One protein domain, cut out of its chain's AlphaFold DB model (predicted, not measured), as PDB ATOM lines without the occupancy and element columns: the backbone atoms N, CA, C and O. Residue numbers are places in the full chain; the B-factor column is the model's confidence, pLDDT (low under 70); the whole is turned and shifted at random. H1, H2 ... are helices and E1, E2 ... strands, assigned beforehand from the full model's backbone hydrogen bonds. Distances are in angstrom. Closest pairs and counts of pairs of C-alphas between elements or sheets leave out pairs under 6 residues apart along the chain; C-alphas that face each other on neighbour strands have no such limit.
ATOM      1  N   CYS A 212     123.917 165.319 208.448       92.31
ATOM      2  CA  CYS A 212     123.568 165.567 209.847       92.31
ATOM      3  C   CYS A 212     124.601 164.973 210.821       92.31
ATOM      4  O   CYS A 212     124.857 165.551 211.874       92.31
ATOM      5  N   ASP A 213     125.239 163.859 210.468       91.81
ATOM      6  CA  ASP A 213     126.255 163.210 211.303       91.81
ATOM      7  C   ASP A 213     127.552 164.026 211.341       91.81
ATOM      8  O   ASP A 213     128.098 164.288 212.415       91.81
ATOM      9  N   TRP A 214     127.962 164.550 210.181       94.12
ATOM     10  CA  TRP A 214     129.062 165.511 210.068       94.12
ATOM     11  C   TRP A 214     128.774 166.824 210.805       94.12
ATOM     12  O   TRP A 214     129.704 167.437 211.328       94.12
ATOM     13  N   GLU A 215     127.514 167.264 210.886       94.06
ATOM     14  CA  GLU A 215     127.129 168.426 211.697       94.06
ATOM     15  C   GLU A 215     127.142 168.151 213.206       94.06
ATOM     16  O   GLU A 215     127.585 169.011 213.969       94.06
ATOM     17  N   LYS A 216     126.624 166.997 213.656       92.25
ATOM     18  CA  LYS A 216     126.622 166.602 215.079       92.25
ATOM     19  C   LYS A 216     128.050 166.565 215.613       92.25
ATOM     20  O   LYS A 216     128.333 167.170 216.644       92.25
ATOM     21  N   GLU A 217     128.950 165.911 214.882       92.38
ATOM     22  CA  GLU A 217     130.356 165.805 215.266       92.38
ATOM     23  C   GLU A 217     131.064 167.167 215.229       92.38
ATOM     24  O   GLU A 217     131.798 167.502 216.156       92.38
ATOM     25  N   LEU A 218     130.784 168.017 214.233       93.81
ATOM     26  CA  LEU A 218     131.350 169.369 214.181       93.81
ATOM     27  C   LEU A 218     130.926 170.228 215.384       93.81
ATOM     28  O   LEU A 218     131.737 170.970 215.942       93.81
ATOM     29  N   LYS A 219     129.665 170.087 215.820       92.75
ATOM     30  CA  LYS A 219     129.136 170.716 217.039       92.75
ATOM     31  C   LYS A 219     129.801 170.131 218.296       92.75
ATOM     32  O   LYS A 219     130.159 170.899 219.183       92.75
ATOM     33  N   ARG A 220     130.047 168.813 218.347       92.31
ATOM     34  CA  ARG A 220     130.778 168.136 219.441       92.31
ATOM     35  C   ARG A 220     132.241 168.590 219.550       92.31
ATOM     36  O   ARG A 220     132.762 168.694 220.657       92.31
ATOM     37  N   LEU A 221     132.894 168.881 218.423       92.00
ATOM     38  CA  LEU A 221     134.249 169.445 218.369       92.00
ATOM     39  C   LEU A 221     134.308 170.937 218.744       92.00
ATOM     40  O   LEU A 221     135.398 171.454 218.969       92.00
ATOM     41  N   GLY A 222     133.175 171.647 218.789       92.88
ATOM     42  CA  GLY A 222     133.120 173.085 219.088       92.88
ATOM     43  C   GLY A 222     133.709 173.996 218.000       92.88
ATOM     44  O   GLY A 222     133.884 175.190 218.233       92.88
ATOM     45  N   ALA A 223     134.005 173.457 216.812       93.00
ATOM     46  CA  ALA A 223     134.822 174.094 215.776       93.00
ATOM     47  C   ALA A 223     134.059 175.169 214.966       93.00
ATOM     48  O   ALA A 223     133.894 175.067 213.751       93.00
ATOM     49  N   ALA A 224     133.600 176.235 215.628       89.38
ATOM     50  CA  ALA A 224     132.739 177.283 215.058       89.38
ATOM     51  C   ALA A 224     133.360 178.104 213.897       89.38
ATOM     52  O   ALA A 224     132.671 178.900 213.257       89.38
ATOM     53  N   GLY A 225     134.647 177.909 213.585       91.88
ATOM     54  CA  GLY A 225     135.292 178.432 212.373       91.88
ATOM     55  C   GLY A 225     134.956 177.664 211.084       91.88
ATOM     56  O   GLY A 225     135.276 178.141 209.996       91.88
ATOM     57  N   TRP A 226     134.290 176.511 211.186       95.38
ATOM     58  CA  TRP A 226     134.115 175.533 210.109       95.38
ATOM     59  C   TRP A 226     132.639 175.225 209.805       95.38
ATOM     60  O   TRP A 226     131.767 175.389 210.661       95.38
ATOM     61  N   ARG A 227     132.374 174.723 208.591       95.31
ATOM     62  CA  ARG A 227     131.090 174.143 208.152       95.31
ATOM     63  C   ARG A 227     131.287 172.780 207.510       95.31
ATOM     64  O   ARG A 227     132.352 172.486 206.973       95.31
ATOM     65  N   VAL A 228     130.210 172.001 207.461       96.06
ATOM     66  CA  VAL A 228     130.080 170.886 206.516       96.06
ATOM     67  C   VAL A 228     129.890 171.443 205.093       96.06
ATOM     68  O   VAL A 228     129.210 172.451 204.887       96.06
ATOM     69  N   SER A 229     130.489 170.786 204.104       95.12
ATOM     70  CA  SER A 229     130.284 171.028 202.675       95.12
ATOM     71  C   SER A 229     129.881 169.726 201.966       95.12
ATOM     72  O   SER A 229     130.550 168.707 202.164       95.12
ATOM     73  N   PRO A 230     128.837 169.746 201.112       95.56
ATOM     74  CA  PRO A 230     128.452 168.634 200.243       95.56
ATOM     75  C   PRO A 230     129.200 168.635 198.896       95.56
ATOM     76  O   PRO A 230     128.773 167.965 197.960       95.56
ATOM     77  N   VAL A 231     130.311 169.378 198.756       94.44
ATOM     78  CA  VAL A 231     131.057 169.515 197.485       94.44
ATOM     79  C   VAL A 231     131.497 168.178 196.866       94.44
ATOM     80  O   VAL A 231     131.711 168.116 195.657       94.44
ATOM     81  N   ASN A 232     131.598 167.112 197.668       95.12
ATOM     82  CA  ASN A 232     131.980 165.770 197.234       95.12
ATOM     83  C   ASN A 232     130.834 164.738 197.324       95.12
ATOM     84  O   ASN A 232     131.091 163.542 197.236       95.12
ATOM     85  N   GLU A 233     129.570 165.155 197.474       94.81
ATOM     86  CA  GLU A 233     128.433 164.239 197.700       94.81
ATOM     87  C   GLU A 233     128.267 163.190 196.583       94.81
ATOM     88  O   GLU A 233     127.846 162.059 196.829       94.81
ATOM     89  N   ARG A 234     128.648 163.569 195.358       94.00
ATOM     90  CA  ARG A 234     128.635 162.739 194.143       94.00
ATOM     91  C   ARG A 234     130.010 162.169 193.771       94.00
ATOM     92  O   ARG A 234     130.144 161.557 192.720       94.00
ATOM     93  N   PHE A 235     131.021 162.396 194.608       93.69
ATOM     94  CA  PHE A 235     132.435 162.084 194.372       93.69
ATOM     95  C   PHE A 235     133.106 162.828 193.190       93.69
ATOM     96  O   PHE A 235     134.244 162.518 192.840       93.69
ATOM     97  N   ASP A 236     132.456 163.864 192.631       90.62
ATOM     98  CA  ASP A 236     132.968 164.723 191.535       90.62
ATOM     99  C   ASP A 236     134.333 165.379 191.844       90.62
ATOM    100  O   ASP A 236     135.111 165.718 190.943       90.62
ATOM    101  N   MET A 237     134.612 165.604 193.131       91.00
ATOM    102  CA  MET A 237     135.868 166.166 193.614       91.00
ATOM    103  C   MET A 237     136.914 165.062 193.798       91.00
ATOM    104  O   MET A 237     137.972 165.155 193.189       91.00
ATOM    105  N   SER A 238     136.647 164.026 194.599       91.12
ATOM    106  CA  SER A 238     137.576 162.906 194.793       91.12
ATOM    107  C   SER A 238     136.864 161.647 195.300       91.12
ATOM    108  O   SER A 238     136.199 161.671 196.337       91.12
ATOM    109  N   THR A 239     137.061 160.522 194.611       92.00
ATOM    110  CA  THR A 239     136.515 159.204 194.993       92.00
ATOM    111  C   THR A 239     137.187 158.599 196.229       92.00
ATOM    112  O   THR A 239     136.603 157.729 196.866       92.00
ATOM    113  N   SER A 240     138.380 159.075 196.612       90.00
ATOM    114  CA  SER A 240     139.094 158.662 197.833       90.00
ATOM    115  C   SER A 240     138.792 159.553 199.055       90.00
ATOM    116  O   SER A 240     139.468 159.462 200.084       90.00
ATOM    117  N   LEU A 241     137.770 160.417 198.966       91.50
ATOM    118  CA  LEU A 241     137.250 161.238 200.063       91.50
ATOM    119  C   LEU A 241     135.778 160.903 200.373       91.50
ATOM    120  O   LEU A 241     135.043 160.502 199.473       91.50
ATOM    121  N   PRO A 242     135.312 161.113 201.620       92.50
ATOM    122  CA  PRO A 242     133.897 160.980 201.968       92.50
ATOM    123  C   PRO A 242     133.018 162.014 201.246       92.50
ATOM    124  O   PRO A 242     133.501 163.039 200.759       92.50
ATOM    125  N   LYS A 243     131.703 161.753 201.219       93.88
ATOM    126  CA  LYS A 243     130.676 162.612 200.595       93.88
ATOM    127  C   LYS A 243     130.666 164.048 201.126       93.88
ATOM    128  O   LYS A 243     130.433 164.993 200.377       93.88
ATOM    129  N   TYR A 244     130.907 164.197 202.425       95.25
ATOM    130  CA  TYR A 244     130.873 165.470 203.133       95.25
ATOM    131  C   TYR A 244     132.253 165.773 203.715       95.25
ATOM    132  O   TYR A 244     132.984 164.866 204.110       95.25
ATOM    133  N   LEU A 245     132.621 167.052 203.744       94.56
ATOM    134  CA  LEU A 245     133.927 167.524 204.208       94.56
ATOM    135  C   LEU A 245     133.754 168.750 205.105       94.56
ATOM    136  O   LEU A 245     132.874 169.572 204.858       94.56
ATOM    137  N   TRP A 246     134.619 168.913 206.104       95.50
ATOM    138  CA  TRP A 246     134.686 170.151 206.881       95.50
ATOM    139  C   TRP A 246     135.629 171.162 206.224       95.50
ATOM    140  O   TRP A 246     136.804 170.865 205.987       95.50
ATOM    141  N   VAL A 247     135.105 172.359 205.951       94.44
ATOM    142  CA  VAL A 247     135.796 173.471 205.268       94.44
ATOM    143  C   VAL A 247     135.605 174.799 206.027       94.44
ATOM    144  O   VAL A 247     134.638 174.915 206.787       94.44
ATOM    145  N   PRO A 248     136.479 175.811 205.852       93.94
ATOM    146  CA  PRO A 248     136.363 177.078 206.577       93.94
ATOM    147  C   PRO A 248     135.048 177.812 206.268       93.94
ATOM    148  O   PRO A 248     134.637 177.909 205.110       93.94
ATOM    149  N   ASN A 249     134.401 178.385 207.289       91.38
ATOM    150  CA  ASN A 249     133.045 178.952 207.184       91.38
ATOM    151  C   ASN A 249     132.887 180.047 206.119       91.38
ATOM    152  O   ASN A 249     131.815 180.200 205.542       91.38
ATOM    153  N   ARG A 250     133.948 180.819 205.859       86.06
ATOM    154  CA  ARG A 250     133.934 181.953 204.919       86.06
ATOM    155  C   ARG A 250     134.203 181.568 203.463       86.06
ATOM    156  O   ARG A 250     134.175 182.448 202.613       86.06
ATOM    157  N   PHE A 251     134.498 180.300 203.189       89.00
ATOM    158  CA  PHE A 251     134.950 179.827 201.885       89.00
ATOM    159  C   PHE A 251     133.831 179.053 201.178       89.00
ATOM    160  O   PHE A 251     133.229 178.157 201.774       89.00
ATOM    161  N   LEU A 252     133.516 179.403 199.930       90.75
ATOM    162  CA  LEU A 252     132.340 178.905 199.207       90.75
ATOM    163  C   LEU A 252     132.636 177.643 198.381       90.75
ATOM    164  O   LEU A 252     133.755 177.413 197.927       90.75
ATOM    165  N   ASP A 253     131.608 176.834 198.099       91.81
ATOM    166  CA  ASP A 253     131.788 175.573 197.356       91.81
ATOM    167  C   ASP A 253     132.240 175.772 195.893       91.81
ATOM    168  O   ASP A 253     132.836 174.877 195.298       91.81
ATOM    169  N   ASN A 254     132.030 176.962 195.320       89.56
ATOM    170  CA  ASN A 254     132.580 177.334 194.011       89.56
ATOM    171  C   ASN A 254     134.066 177.742 194.077       89.56
ATOM    172  O   ASN A 254     134.760 177.685 193.067       89.56
ATOM    173  N   GLU A 255     134.573 178.120 195.252       89.50
ATOM    174  CA  GLU A 255     135.994 178.398 195.480       89.50
ATOM    175  C   GLU A 255     136.756 177.099 195.776       89.50
ATOM    176  O   GLU A 255     137.848 176.905 195.245       89.50
ATOM    177  N   LEU A 256     136.132 176.149 196.493       90.19
ATOM    178  CA  LEU A 256     136.630 174.768 196.633       90.19
ATOM    179  C   LEU A 256     136.872 174.116 195.264       90.19
ATOM    180  O   LEU A 256     137.906 173.484 195.063       90.19
ATOM    181  N   LYS A 257     135.942 174.306 194.318       88.50
ATOM    182  CA  LYS A 257     136.025 173.755 192.953       88.50
ATOM    183  C   LYS A 257     137.173 174.314 192.114       88.50
ATOM    184  O   LYS A 257     137.668 173.595 191.253       88.50
ATOM    185  N   ARG A 258     137.606 175.553 192.371       87.38
ATOM    186  CA  ARG A 258     138.835 176.100 191.777       87.38
ATOM    187  C   ARG A 258     140.055 175.547 192.503       87.38
ATOM    188  O   ARG A 258     140.858 174.836 191.911       87.38
ATOM    189  N   ALA A 259     140.127 175.750 193.819       89.12
ATOM    190  CA  ALA A 259     141.289 175.370 194.617       89.12
ATOM    191  C   ALA A 259     141.659 173.876 194.514       89.12
ATOM    192  O   ALA A 259     142.843 173.544 194.560       89.12
ATOM    193  N   PHE A 260     140.689 172.962 194.353       90.50
ATOM    194  CA  PHE A 260     140.991 171.531 194.358       90.50
ATOM    195  C   PHE A 260     141.831 171.047 193.171       90.50
ATOM    196  O   PHE A 260     142.516 170.038 193.317       90.50
ATOM    197  N   VAL A 261     141.859 171.739 192.022       90.00
ATOM    198  CA  VAL A 261     142.621 171.249 190.850       90.00
ATOM    199  C   VAL A 261     144.138 171.332 191.050       90.00
ATOM    200  O   VAL A 261     144.894 170.681 190.333       90.00
ATOM    201  N   HIS A 262     144.593 172.066 192.066       91.12
ATOM    202  CA  HIS A 262     146.006 172.270 192.387       91.12
ATOM    203  C   HIS A 262     146.573 171.226 193.373       91.12
ATOM    204  O   HIS A 262     147.788 171.153 193.554       91.12
ATOM    205  N   PHE A 263     145.727 170.379 193.978       90.81
ATOM    206  CA  PHE A 263     146.128 169.320 194.918       90.81
ATOM    207  C   PHE A 263     146.074 167.931 194.271       90.81
ATOM    208  O   PHE A 263     145.116 167.622 193.560       90.81
ATOM    209  N   ASN A 264     147.039 167.057 194.581       90.56
ATOM    210  CA  ASN A 264     147.046 165.679 194.069       90.56
ATOM    211  C   ASN A 264     145.770 164.920 194.493       90.56
ATOM    212  O   ASN A 264     145.336 164.998 195.648       90.56
ATOM    213  N   GLU A 265     145.150 164.203 193.546       90.12
ATOM    214  CA  GLU A 265     143.816 163.572 193.682       90.12
ATOM    215  C   GLU A 265     142.693 164.544 194.109       90.12
ATOM    216  O   GLU A 265     141.651 164.113 194.604       90.12
ATOM    217  N   ARG A 266     142.899 165.860 193.947       91.94
ATOM    218  CA  ARG A 266     141.989 166.945 194.359       91.94
ATOM    219  C   ARG A 266     141.724 167.024 195.870       91.94
ATOM    220  O   ARG A 266     140.731 167.600 196.320       91.94
ATOM    221  N   ARG A 267     142.619 166.470 196.695       91.44
ATOM    222  CA  ARG A 267     142.440 166.373 198.156       91.44
ATOM    223  C   ARG A 267     143.006 167.594 198.888       91.44
ATOM    224  O   ARG A 267     144.118 167.563 199.414       91.44
ATOM    225  N   ILE A 268     142.205 168.656 198.922       91.81
ATOM    226  CA  ILE A 268     142.459 169.916 199.648       91.81
ATOM    227  C   ILE A 268     142.721 169.717 201.160       91.81
ATOM    228  O   ILE A 268     142.394 168.656 201.708       91.81
ATOM    229  N   PRO A 269     143.211 170.755 201.871       93.00
ATOM    230  CA  PRO A 269     143.153 170.827 203.326       93.00
ATOM    231  C   PRO A 269     141.704 170.747 203.818       93.00
ATOM    232  O   PRO A 269     140.860 171.565 203.455       93.00
ATOM    233  N   ARG A 270     141.431 169.750 204.659       92.81
ATOM    234  CA  ARG A 270     140.160 169.561 205.376       92.81
ATOM    235  C   ARG A 270     140.437 169.409 206.863       92.81
ATOM    236  O   ARG A 270     141.462 168.815 207.215       92.81
ATOM    237  N   LEU A 271     139.531 169.880 207.716       95.31
ATOM    238  CA  LEU A 271     139.628 169.634 209.156       95.31
ATOM    239  C   LEU A 271     139.570 168.128 209.439       95.31
ATOM    240  O   LEU A 271     138.814 167.388 208.810       95.31
ATOM    241  N   CYS A 272     140.386 167.676 210.385       93.69
ATOM    242  CA  CYS A 272     140.314 166.340 210.972       93.69
ATOM    243  C   CYS A 272     140.103 166.401 212.490       93.69
ATOM    244  O   CYS A 272     139.466 165.507 213.036       93.69
ATOM    245  N   TRP A 273     140.608 167.437 213.170       94.75
ATOM    246  CA  TRP A 273     140.379 167.654 214.601       94.75
ATOM    247  C   TRP A 273     140.602 169.122 215.000       94.75
ATOM    248  O   TRP A 273     141.441 169.790 214.400       94.75
ATOM    249  N   HIS A 274     139.884 169.597 216.021       94.75
ATOM    250  CA  HIS A 274     139.955 170.962 216.554       94.75
ATOM    251  C   HIS A 274     140.319 170.933 218.046       94.75
ATOM    252  O   HIS A 274     139.711 170.185 218.813       94.75
ATOM    253  N   HIS A 275     141.280 171.756 218.465       94.44
ATOM    254  CA  HIS A 275     141.657 171.922 219.868       94.44
ATOM    255  C   HIS A 275     140.873 173.070 220.512       94.44
ATOM    256  O   HIS A 275     140.718 174.141 219.935       94.44
ATOM    257  N   THR A 276     140.524 172.923 221.790       92.56
ATOM    258  CA  THR A 276     139.922 173.966 222.648       92.56
ATOM    259  C   THR A 276     140.736 175.265 222.817       92.56
ATOM    260  O   THR A 276     140.264 176.182 223.481       92.56
ATOM    261  N   ASN A 277     141.944 175.369 222.241       92.12
ATOM    262  CA  ASN A 277     142.750 176.598 222.194       92.12
ATOM    263  C   ASN A 277     142.621 177.335 220.841       92.12
ATOM    264  O   ASN A 277     143.250 178.372 220.648       92.12
ATOM    265  N   GLY A 278     141.822 176.798 219.910       92.19
ATOM    266  CA  GLY A 278     141.625 177.298 218.551       92.19
ATOM    267  C   GLY A 278     142.420 176.557 217.468       92.19
ATOM    268  O   GLY A 278     142.092 176.715 216.297       92.19
ATOM    269  N   SER A 279     143.428 175.751 217.816       94.19
ATOM    270  CA  SER A 279     144.316 175.110 216.830       94.19
ATOM    271  C   SER A 279     143.629 173.983 216.060       94.19
ATOM    272  O   SER A 279     143.039 173.083 216.657       94.19
ATOM    273  N   ASP A 280     143.782 173.982 214.737       95.62
ATOM    274  CA  ASP A 280     143.201 172.981 213.840       95.62
ATOM    275  C   ASP A 280     144.244 171.989 213.316       95.62
ATOM    276  O   ASP A 280     145.311 172.371 212.830       95.62
ATOM    277  N   LEU A 281     143.899 170.702 213.334       95.31
ATOM    278  CA  LEU A 281     144.620 169.652 212.626       95.31
ATOM    279  C   LEU A 281     143.941 169.384 211.283       95.31
ATOM    280  O   LEU A 281     142.846 168.814 211.222       95.31
ATOM    281  N   LEU A 282     144.613 169.771 210.204       94.81
ATOM    282  CA  LEU A 282     144.165 169.600 208.827       94.81
ATOM    283  C   LEU A 282     144.897 168.436 208.153       94.81
ATOM    284  O   LEU A 282     146.059 168.154 208.452       94.81
ATOM    285  N   ARG A 283     144.247 167.789 207.182       93.31
ATOM    286  CA  ARG A 283     144.890 166.813 206.287       93.31
ATOM    287  C   ARG A 283     144.708 167.228 204.833       93.31
ATOM    288  O   ARG A 283     143.579 167.447 204.399       93.31
ATOM    289  N   ALA A 284     145.803 167.278 204.082       91.56
ATOM    290  CA  ALA A 284     145.834 167.600 202.659       91.56
ATOM    291  C   ALA A 284     146.689 166.579 201.894       91.56
ATOM    292  O   ALA A 284     147.536 165.900 202.475       91.56
ATOM    293  N   ALA A 285     146.503 166.492 200.581       90.81
ATOM    294  CA  ALA A 285     147.553 165.992 199.704       90.81
ATOM    295  C   ALA A 285     148.607 167.085 199.454       90.81
ATOM    296  O   ALA A 285     148.399 168.269 199.739       90.81
ATOM    297  N   ASN A 286     149.745 166.687 198.887       88.12
ATOM    298  CA  ASN A 286     150.720 167.626 198.338       88.12
ATOM    299  C   ASN A 286     150.113 168.369 197.126       88.12
ATOM    300  O   ASN A 286     149.160 167.884 196.505       88.12
ATOM    301  N   PHE A 287     150.698 169.502 196.743       87.19
ATOM    302  CA  PHE A 287     150.374 170.195 195.490       87.19
ATOM    303  C   PHE A 287     150.853 169.413 194.256       87.19
ATOM    304  O   PHE A 287     151.827 168.659 194.336       87.19
ATOM    305  N   HIS A 288     150.193 169.598 193.111       85.25
ATOM    306  CA  HIS A 288     150.734 169.160 191.821       85.25
ATOM    307  C   HIS A 288     152.012 169.961 191.515       85.25
ATOM    308  O   HIS A 288     151.993 171.190 191.558       85.25
ATOM    309  N   THR A 289     153.113 169.289 191.162       79.94
ATOM    310  CA  THR A 289     154.419 169.939 190.902       79.94
ATOM    311  C   THR A 289     154.397 170.923 189.736       79.94
ATOM    312  O   THR A 289     155.212 171.837 189.692       79.94
ATOM    313  N   ASN A 290     153.463 170.728 188.805       80.19
ATOM    314  CA  ASN A 290     153.325 171.500 187.572       80.19
ATOM    315  C   ASN A 290     152.090 172.423 187.627       80.19
ATOM    316  O   ASN A 290     151.538 172.783 186.590       80.19
ATOM    317  N   SER A 291     151.598 172.737 188.831       82.94
ATOM    318  CA  SER A 291     150.492 173.671 189.027       82.94
ATOM    319  C   SER A 291     150.973 175.110 188.856       82.94
ATOM    320  O   SER A 291     151.798 175.563 189.645       82.94
ATOM    321  N   ASP A 292     150.373 175.836 187.919       85.31
ATOM    322  CA  ASP A 292     150.508 177.289 187.770       85.31
ATOM    323  C   ASP A 292     149.161 177.951 188.140       85.31
ATOM    324  O   ASP A 292     148.275 178.065 187.293       85.31
ATOM    325  N   PRO A 293     148.907 178.227 189.437       86.88
ATOM    326  CA  PRO A 293     147.634 178.774 189.903       86.88
ATOM    327  C   PRO A 293     147.525 180.276 189.614       86.88
ATOM    328  O   PRO A 293     148.442 181.044 189.912       86.88
ATOM    329  N   GLU A 294     146.367 180.721 189.120       89.69
ATOM    330  CA  GLU A 294     146.086 182.153 188.973       89.69
ATOM    331  C   GLU A 294     146.088 182.860 190.340       89.69
ATOM    332  O   GLU A 294     145.911 182.247 191.394       89.69
ATOM    333  N   LYS A 295     146.267 184.185 190.353       89.38
ATOM    334  CA  LYS A 295     146.382 184.985 191.586       89.38
ATOM    335  C   LYS A 295     145.178 184.810 192.526       89.38
ATOM    336  O   LYS A 295     145.329 184.756 193.749       89.38
ATOM    337  N   GLU A 296     143.988 184.694 191.952       88.00
ATOM    338  CA  GLU A 296     142.726 184.442 192.642       88.00
ATOM    339  C   GLU A 296     142.640 183.018 193.220       88.00
ATOM    340  O   GLU A 296     141.945 182.817 194.219       88.00
ATOM    341  N   ASP A 297     143.352 182.050 192.636       89.69
ATOM    342  CA  ASP A 297     143.419 180.658 193.091       89.69
ATOM    343  C   ASP A 297     144.540 180.444 194.117       89.69
ATOM    344  O   ASP A 297     144.322 179.744 195.103       89.69
ATOM    345  N   ILE A 298     145.682 181.138 193.990       88.75
ATOM    346  CA  ILE A 298     146.696 181.257 195.057       88.75
ATOM    347  C   ILE A 298     146.024 181.737 196.343       88.75
ATOM    348  O   ILE A 298     146.127 181.091 197.384       88.75
ATOM    349  N   ARG A 299     145.254 182.828 196.260       88.31
ATOM    350  CA  ARG A 299     144.522 183.377 197.407       88.31
ATOM    351  C   ARG A 299     143.502 182.388 197.981       88.31
ATOM    352  O   ARG A 299     143.299 182.339 199.193       88.31
ATOM    353  N   ALA A 300     142.858 181.600 197.123       89.00
ATOM    354  CA  ALA A 300     141.901 180.577 197.532       89.00
ATOM    355  C   ALA A 300     142.592 179.406 198.268       89.00
ATOM    356  O   ALA A 300     142.104 178.935 199.296       89.00
ATOM    357  N   ILE A 301     143.767 178.992 197.786       89.50
ATOM    358  CA  ILE A 301     144.649 177.996 198.406       89.50
ATOM    359  C   ILE A 301     145.173 178.486 199.763       89.50
ATOM    360  O   ILE A 301     145.141 177.728 200.732       89.50
ATOM    361  N   GLU A 302     145.609 179.745 199.867       88.50
ATOM    362  CA  GLU A 302     146.039 180.357 201.131       88.50
ATOM    363  C   GLU A 302     144.913 180.330 202.172       88.50
ATOM    364  O   GLU A 302     145.124 179.870 203.294       88.50
ATOM    365  N   ILE A 303     143.696 180.749 201.803       88.25
ATOM    366  CA  ILE A 303     142.536 180.738 202.712       88.25
ATOM    367  C   ILE A 303     142.218 179.316 203.208       88.25
ATOM    368  O   ILE A 303     141.854 179.154 204.374       88.25
ATOM    369  N   LEU A 304     142.403 178.284 202.377       89.31
ATOM    370  CA  LEU A 304     142.240 176.880 202.779       89.31
ATOM    371  C   LEU A 304     143.371 176.352 203.674       89.31
ATOM    372  O   LEU A 304     143.092 175.607 204.610       89.31
ATOM    373  N   LEU A 305     144.629 176.711 203.398       87.25
ATOM    374  CA  LEU A 305     145.782 176.294 204.207       87.25
ATOM    375  C   LEU A 305     145.790 176.957 205.586       87.25
ATOM    376  O   LEU A 305     146.073 176.297 206.583       87.25
ATOM    377  N   PHE A 306     145.498 178.257 205.644       87.94
ATOM    378  CA  PHE A 306     145.454 179.005 206.896       87.94
ATOM    379  C   PHE A 306     144.139 178.810 207.651       87.94
ATOM    380  O   PHE A 306     144.134 178.940 208.867       87.94
ATOM    381  N   ALA A 307     143.023 178.530 206.968       84.81
ATOM    382  CA  ALA A 307     141.692 178.319 207.555       84.81
ATOM    383  C   ALA A 307     141.175 179.438 208.496       84.81
ATOM    384  O   ALA A 307     140.226 179.237 209.251       84.81
ATOM    385  N   GLY A 308     141.765 180.637 208.431       82.19
ATOM    386  CA  GLY A 308     141.483 181.770 209.325       82.19
ATOM    387  C   GLY A 308     142.551 182.031 210.397       82.19
ATOM    388  O   GLY A 308     142.486 183.062 211.064       82.19
ATOM    389  N   HIS A 309     143.548 181.154 210.531       86.44
ATOM    390  CA  HIS A 309     144.696 181.313 211.430       86.44
ATOM    391  C   HIS A 309     145.750 182.266 210.862       86.44
ATOM    392  O   HIS A 309     145.898 182.409 209.652       86.44
ATOM    393  N   SER A 310     146.531 182.896 211.742       83.88
ATOM    394  CA  SER A 310     147.624 183.801 211.351       83.88
ATOM    395  C   SER A 310     148.882 183.072 210.861       83.88
ATOM    396  O   SER A 310     149.677 183.645 210.120       83.88
ATOM    397  N   GLN A 311     149.077 181.820 211.285       84.62
ATOM    398  CA  GLN A 311     150.147 180.924 210.849       84.62
ATOM    399  C   GLN A 311     149.635 179.481 210.851       84.62
ATOM    400  O   GLN A 311     148.848 179.100 211.715       84.62
ATOM    401  N   CYS A 312     150.139 178.666 209.929       89.00
ATOM    402  CA  CYS A 312     149.945 177.220 209.922       89.00
ATOM    403  C   CYS A 312     151.295 176.531 209.691       89.00
ATOM    404  O   CYS A 312     152.126 177.033 208.932       89.00
ATOM    405  N   VAL A 313     151.530 175.389 210.340       92.81
ATOM    406  CA  VAL A 313     152.732 174.571 210.121       92.81
ATOM    407  C   VAL A 313     152.391 173.438 209.158       92.81
ATOM    408  O   VAL A 313     151.543 172.602 209.459       92.81
ATOM    409  N   ILE A 314     153.048 173.389 208.000       91.44
ATOM    410  CA  ILE A 314     152.965 172.226 207.108       91.44
ATOM    411  C   ILE A 314     153.941 171.166 207.623       91.44
ATOM    412  O   ILE A 314     155.112 171.461 207.866       91.44
ATOM    413  N   VAL A 315     153.461 169.936 207.792       91.00
ATOM    414  CA  VAL A 315     154.264 168.784 208.214       91.00
ATOM    415  C   VAL A 315     154.128 167.697 207.156       91.00
ATOM    416  O   VAL A 315     153.061 167.097 207.009       91.00
ATOM    417  N   GLU A 316     155.209 167.429 206.420       87.06
ATOM    418  CA  GLU A 316     155.259 166.266 205.536       87.06
ATOM    419  C   GLU A 316     155.421 164.990 206.379       87.06
ATOM    420  O   GLU A 316     156.439 164.774 207.034       87.06
ATOM    421  N   ALA A 317     154.408 164.126 206.354       77.94
ATOM    422  CA  ALA A 317     154.427 162.838 207.039       77.94
ATOM    423  C   ALA A 317     155.334 161.818 206.323       77.94
ATOM    424  O   ALA A 317     155.974 160.996 206.969       77.94
ATOM    425  N   THR A 318     155.424 161.889 204.992       73.44
ATOM    426  CA  THR A 318     156.134 160.919 204.136       73.44
ATOM    427  C   THR A 318     157.655 161.095 204.051       73.44
ATOM    428  O   THR A 318     158.289 160.411 203.255       73.44
ATOM    429  N   THR A 381     148.893 171.678 220.880       93.50
ATOM    430  CA  THR A 381     148.583 171.874 222.307       93.50
ATOM    431  C   THR A 381     149.386 173.032 222.907       93.50
ATOM    432  O   THR A 381     148.824 174.072 223.243       93.50
ATOM    433  N   GLU A 382     150.708 172.879 223.013       92.12
ATOM    434  CA  GLU A 382     151.592 173.813 223.721       92.12
ATOM    435  C   GLU A 382     151.844 175.090 222.922       92.12
ATOM    436  O   GLU A 382     151.829 176.190 223.469       92.12
ATOM    437  N   ARG A 383     152.087 174.957 221.611       89.19
ATOM    438  CA  ARG A 383     152.451 176.103 220.762       89.19
ATOM    439  C   ARG A 383     151.248 176.832 220.171       89.19
ATOM    440  O   ARG A 383     151.450 177.887 219.575       89.19
ATOM    441  N   SER A 384     150.040 176.287 220.342       91.56
ATOM    442  CA  SER A 384     148.781 176.815 219.798       91.56
ATOM    443  C   SER A 384     148.879 177.150 218.299       91.56
ATOM    444  O   SER A 384     148.584 178.268 217.873       91.56
ATOM    445  N   ARG A 385     149.387 176.201 217.500       93.31
ATOM    446  CA  ARG A 385     149.526 176.333 216.043       93.31
ATOM    447  C   ARG A 385     148.729 175.263 215.321       93.31
ATOM    448  O   ARG A 385     148.948 174.075 215.541       93.31
ATOM    449  N   SER A 386     147.907 175.695 214.375       94.38
ATOM    450  CA  SER A 386     147.267 174.808 213.406       94.38
ATOM    451  C   SER A 386     148.311 174.121 212.515       94.38
ATOM    452  O   SER A 386     149.355 174.700 212.187       94.38
ATOM    453  N   VAL A 387     148.040 172.868 212.146       95.19
ATOM    454  CA  VAL A 387     148.963 171.983 211.423       95.19
ATOM    455  C   VAL A 387     148.271 171.390 210.202       95.19
ATOM    456  O   VAL A 387     147.220 170.769 210.334       95.19
ATOM    457  N   VAL A 388     148.892 171.490 209.025       94.25
ATOM    458  CA  VAL A 388     148.488 170.727 207.833       94.25
ATOM    459  C   VAL A 388     149.411 169.521 207.697       94.25
ATOM    460  O   VAL A 388     150.588 169.661 207.362       94.25
ATOM    461  N   LEU A 389     148.863 168.327 207.913       92.81
ATOM    462  CA  LEU A 389     149.520 167.076 207.551       92.81
ATOM    463  C   LEU A 389     149.431 166.877 206.037       92.81
ATOM    464  O   LEU A 389     148.331 166.730 205.493       92.81
ATOM    465  N   GLN A 390     150.588 166.843 205.381       89.44
ATOM    466  CA  GLN A 390     150.734 166.474 203.975       89.44
ATOM    467  C   GLN A 390     151.386 165.099 203.841       89.44
ATOM    468  O   GLN A 390     152.250 164.719 204.632       89.44
ATOM    469  N   GLY A 391     150.970 164.344 202.829       72.94
ATOM    470  CA  GLY A 391     151.543 163.045 202.510       72.94
ATOM    471  C   GLY A 391     151.509 162.777 201.013       72.94
ATOM    472  O   GLY A 391     150.493 163.000 200.346       72.94
ATOM    473  N   LYS A 392     152.622 162.255 200.494       67.50
ATOM    474  CA  LYS A 392     152.689 161.668 199.153       67.50
ATOM    475  C   LYS A 392     151.815 160.411 199.130       67.50
ATOM    476  O   LYS A 392     152.041 159.495 199.918       67.50
TER     477      LYS A 392
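Overview. This is residues 212 to 318 and 381 to 392 of the 398 residues of the protein "myotubularin-related protein 11 isoform X3" of Notechis scutatus (mainland tiger snake) (UniProt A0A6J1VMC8). A twisted sheet of four strands, E3 E4 E6 E5, has the hairpin of E1 and E2 beside its E3 edge, with H1 packed on E1. H2 and H3 pack about perpendicular to each other, and the end of H3, residues 304 to 306, grazes the four-stranded sheet. The printed part has 119 residues, with three named helices and six named strands in the order H1 E1 E2 H2 E3 E4 H3 E5 E6; the class is mixed, helices and strands. The larger sheet is mixed, the pair antiparallel. The whole is compact, with a radius of gyration of the C-alphas of 13.6 A and spans of 37 by 32 by 28 A.

Along the chain. H1, residues 212 to 220, begins at C-alpha 212 (123.568, 165.567, 209.847). E1 is 226 to 229, E2 245 to 248, H2 253 to 262, 15.4 A long, and E3 270 to 274. E4, 280 to 285, is 16.4 A long; H3, 295 to 306, is 16.5 A. E5 is 312 to 316; E6, 386 to 391, is 16.6 A long and ends at C-alpha 391 (151.543, 163.045, 202.510).

Arrangement. The closest C-alphas of H1 and E1, Glu 215 and Val 228, are 6.5 A apart. In the hairpin E1 and E2, N 229 and O 245 are 2.8 A apart. The closest C-alphas of E2 and E3, Trp 246 and Leu 271, are 5.5 A apart. E3 and E4, a hairpin, have N 272 and O 281 at 2.8 A. E4 and E6 are parallel, with N 282 and O 387 at 2.8 A; E6 and E5 are parallel, with N 313 and O 386 at 2.9 A. E4, H3 and E5 form a split strand-helix-strand unit, two strands running the same way with E6 between them, its crossover right-handed. H2 and H3 touch, H3 with residues 297 to 301 alone, at 84 degrees, about perpendicular; their closest C-alphas, Ala 259 and Ile 301, are 5.7 A apart. In H1 and H3 every O i to N i+4 pair is within hydrogen-bond range, in H2 3 of 6.

Size, cuts and confidence. The C-alphas farthest apart, of Arg 220 and Asn 290, are 39.2 A apart. Residues 319 to 380 are not printed; C-alphas 318 and 381 are 22.5 A apart across the cut. The link E1 to E2 is long, 15 residues. Mean pLDDT of the printed part is 90.5; residue 392 is under 70.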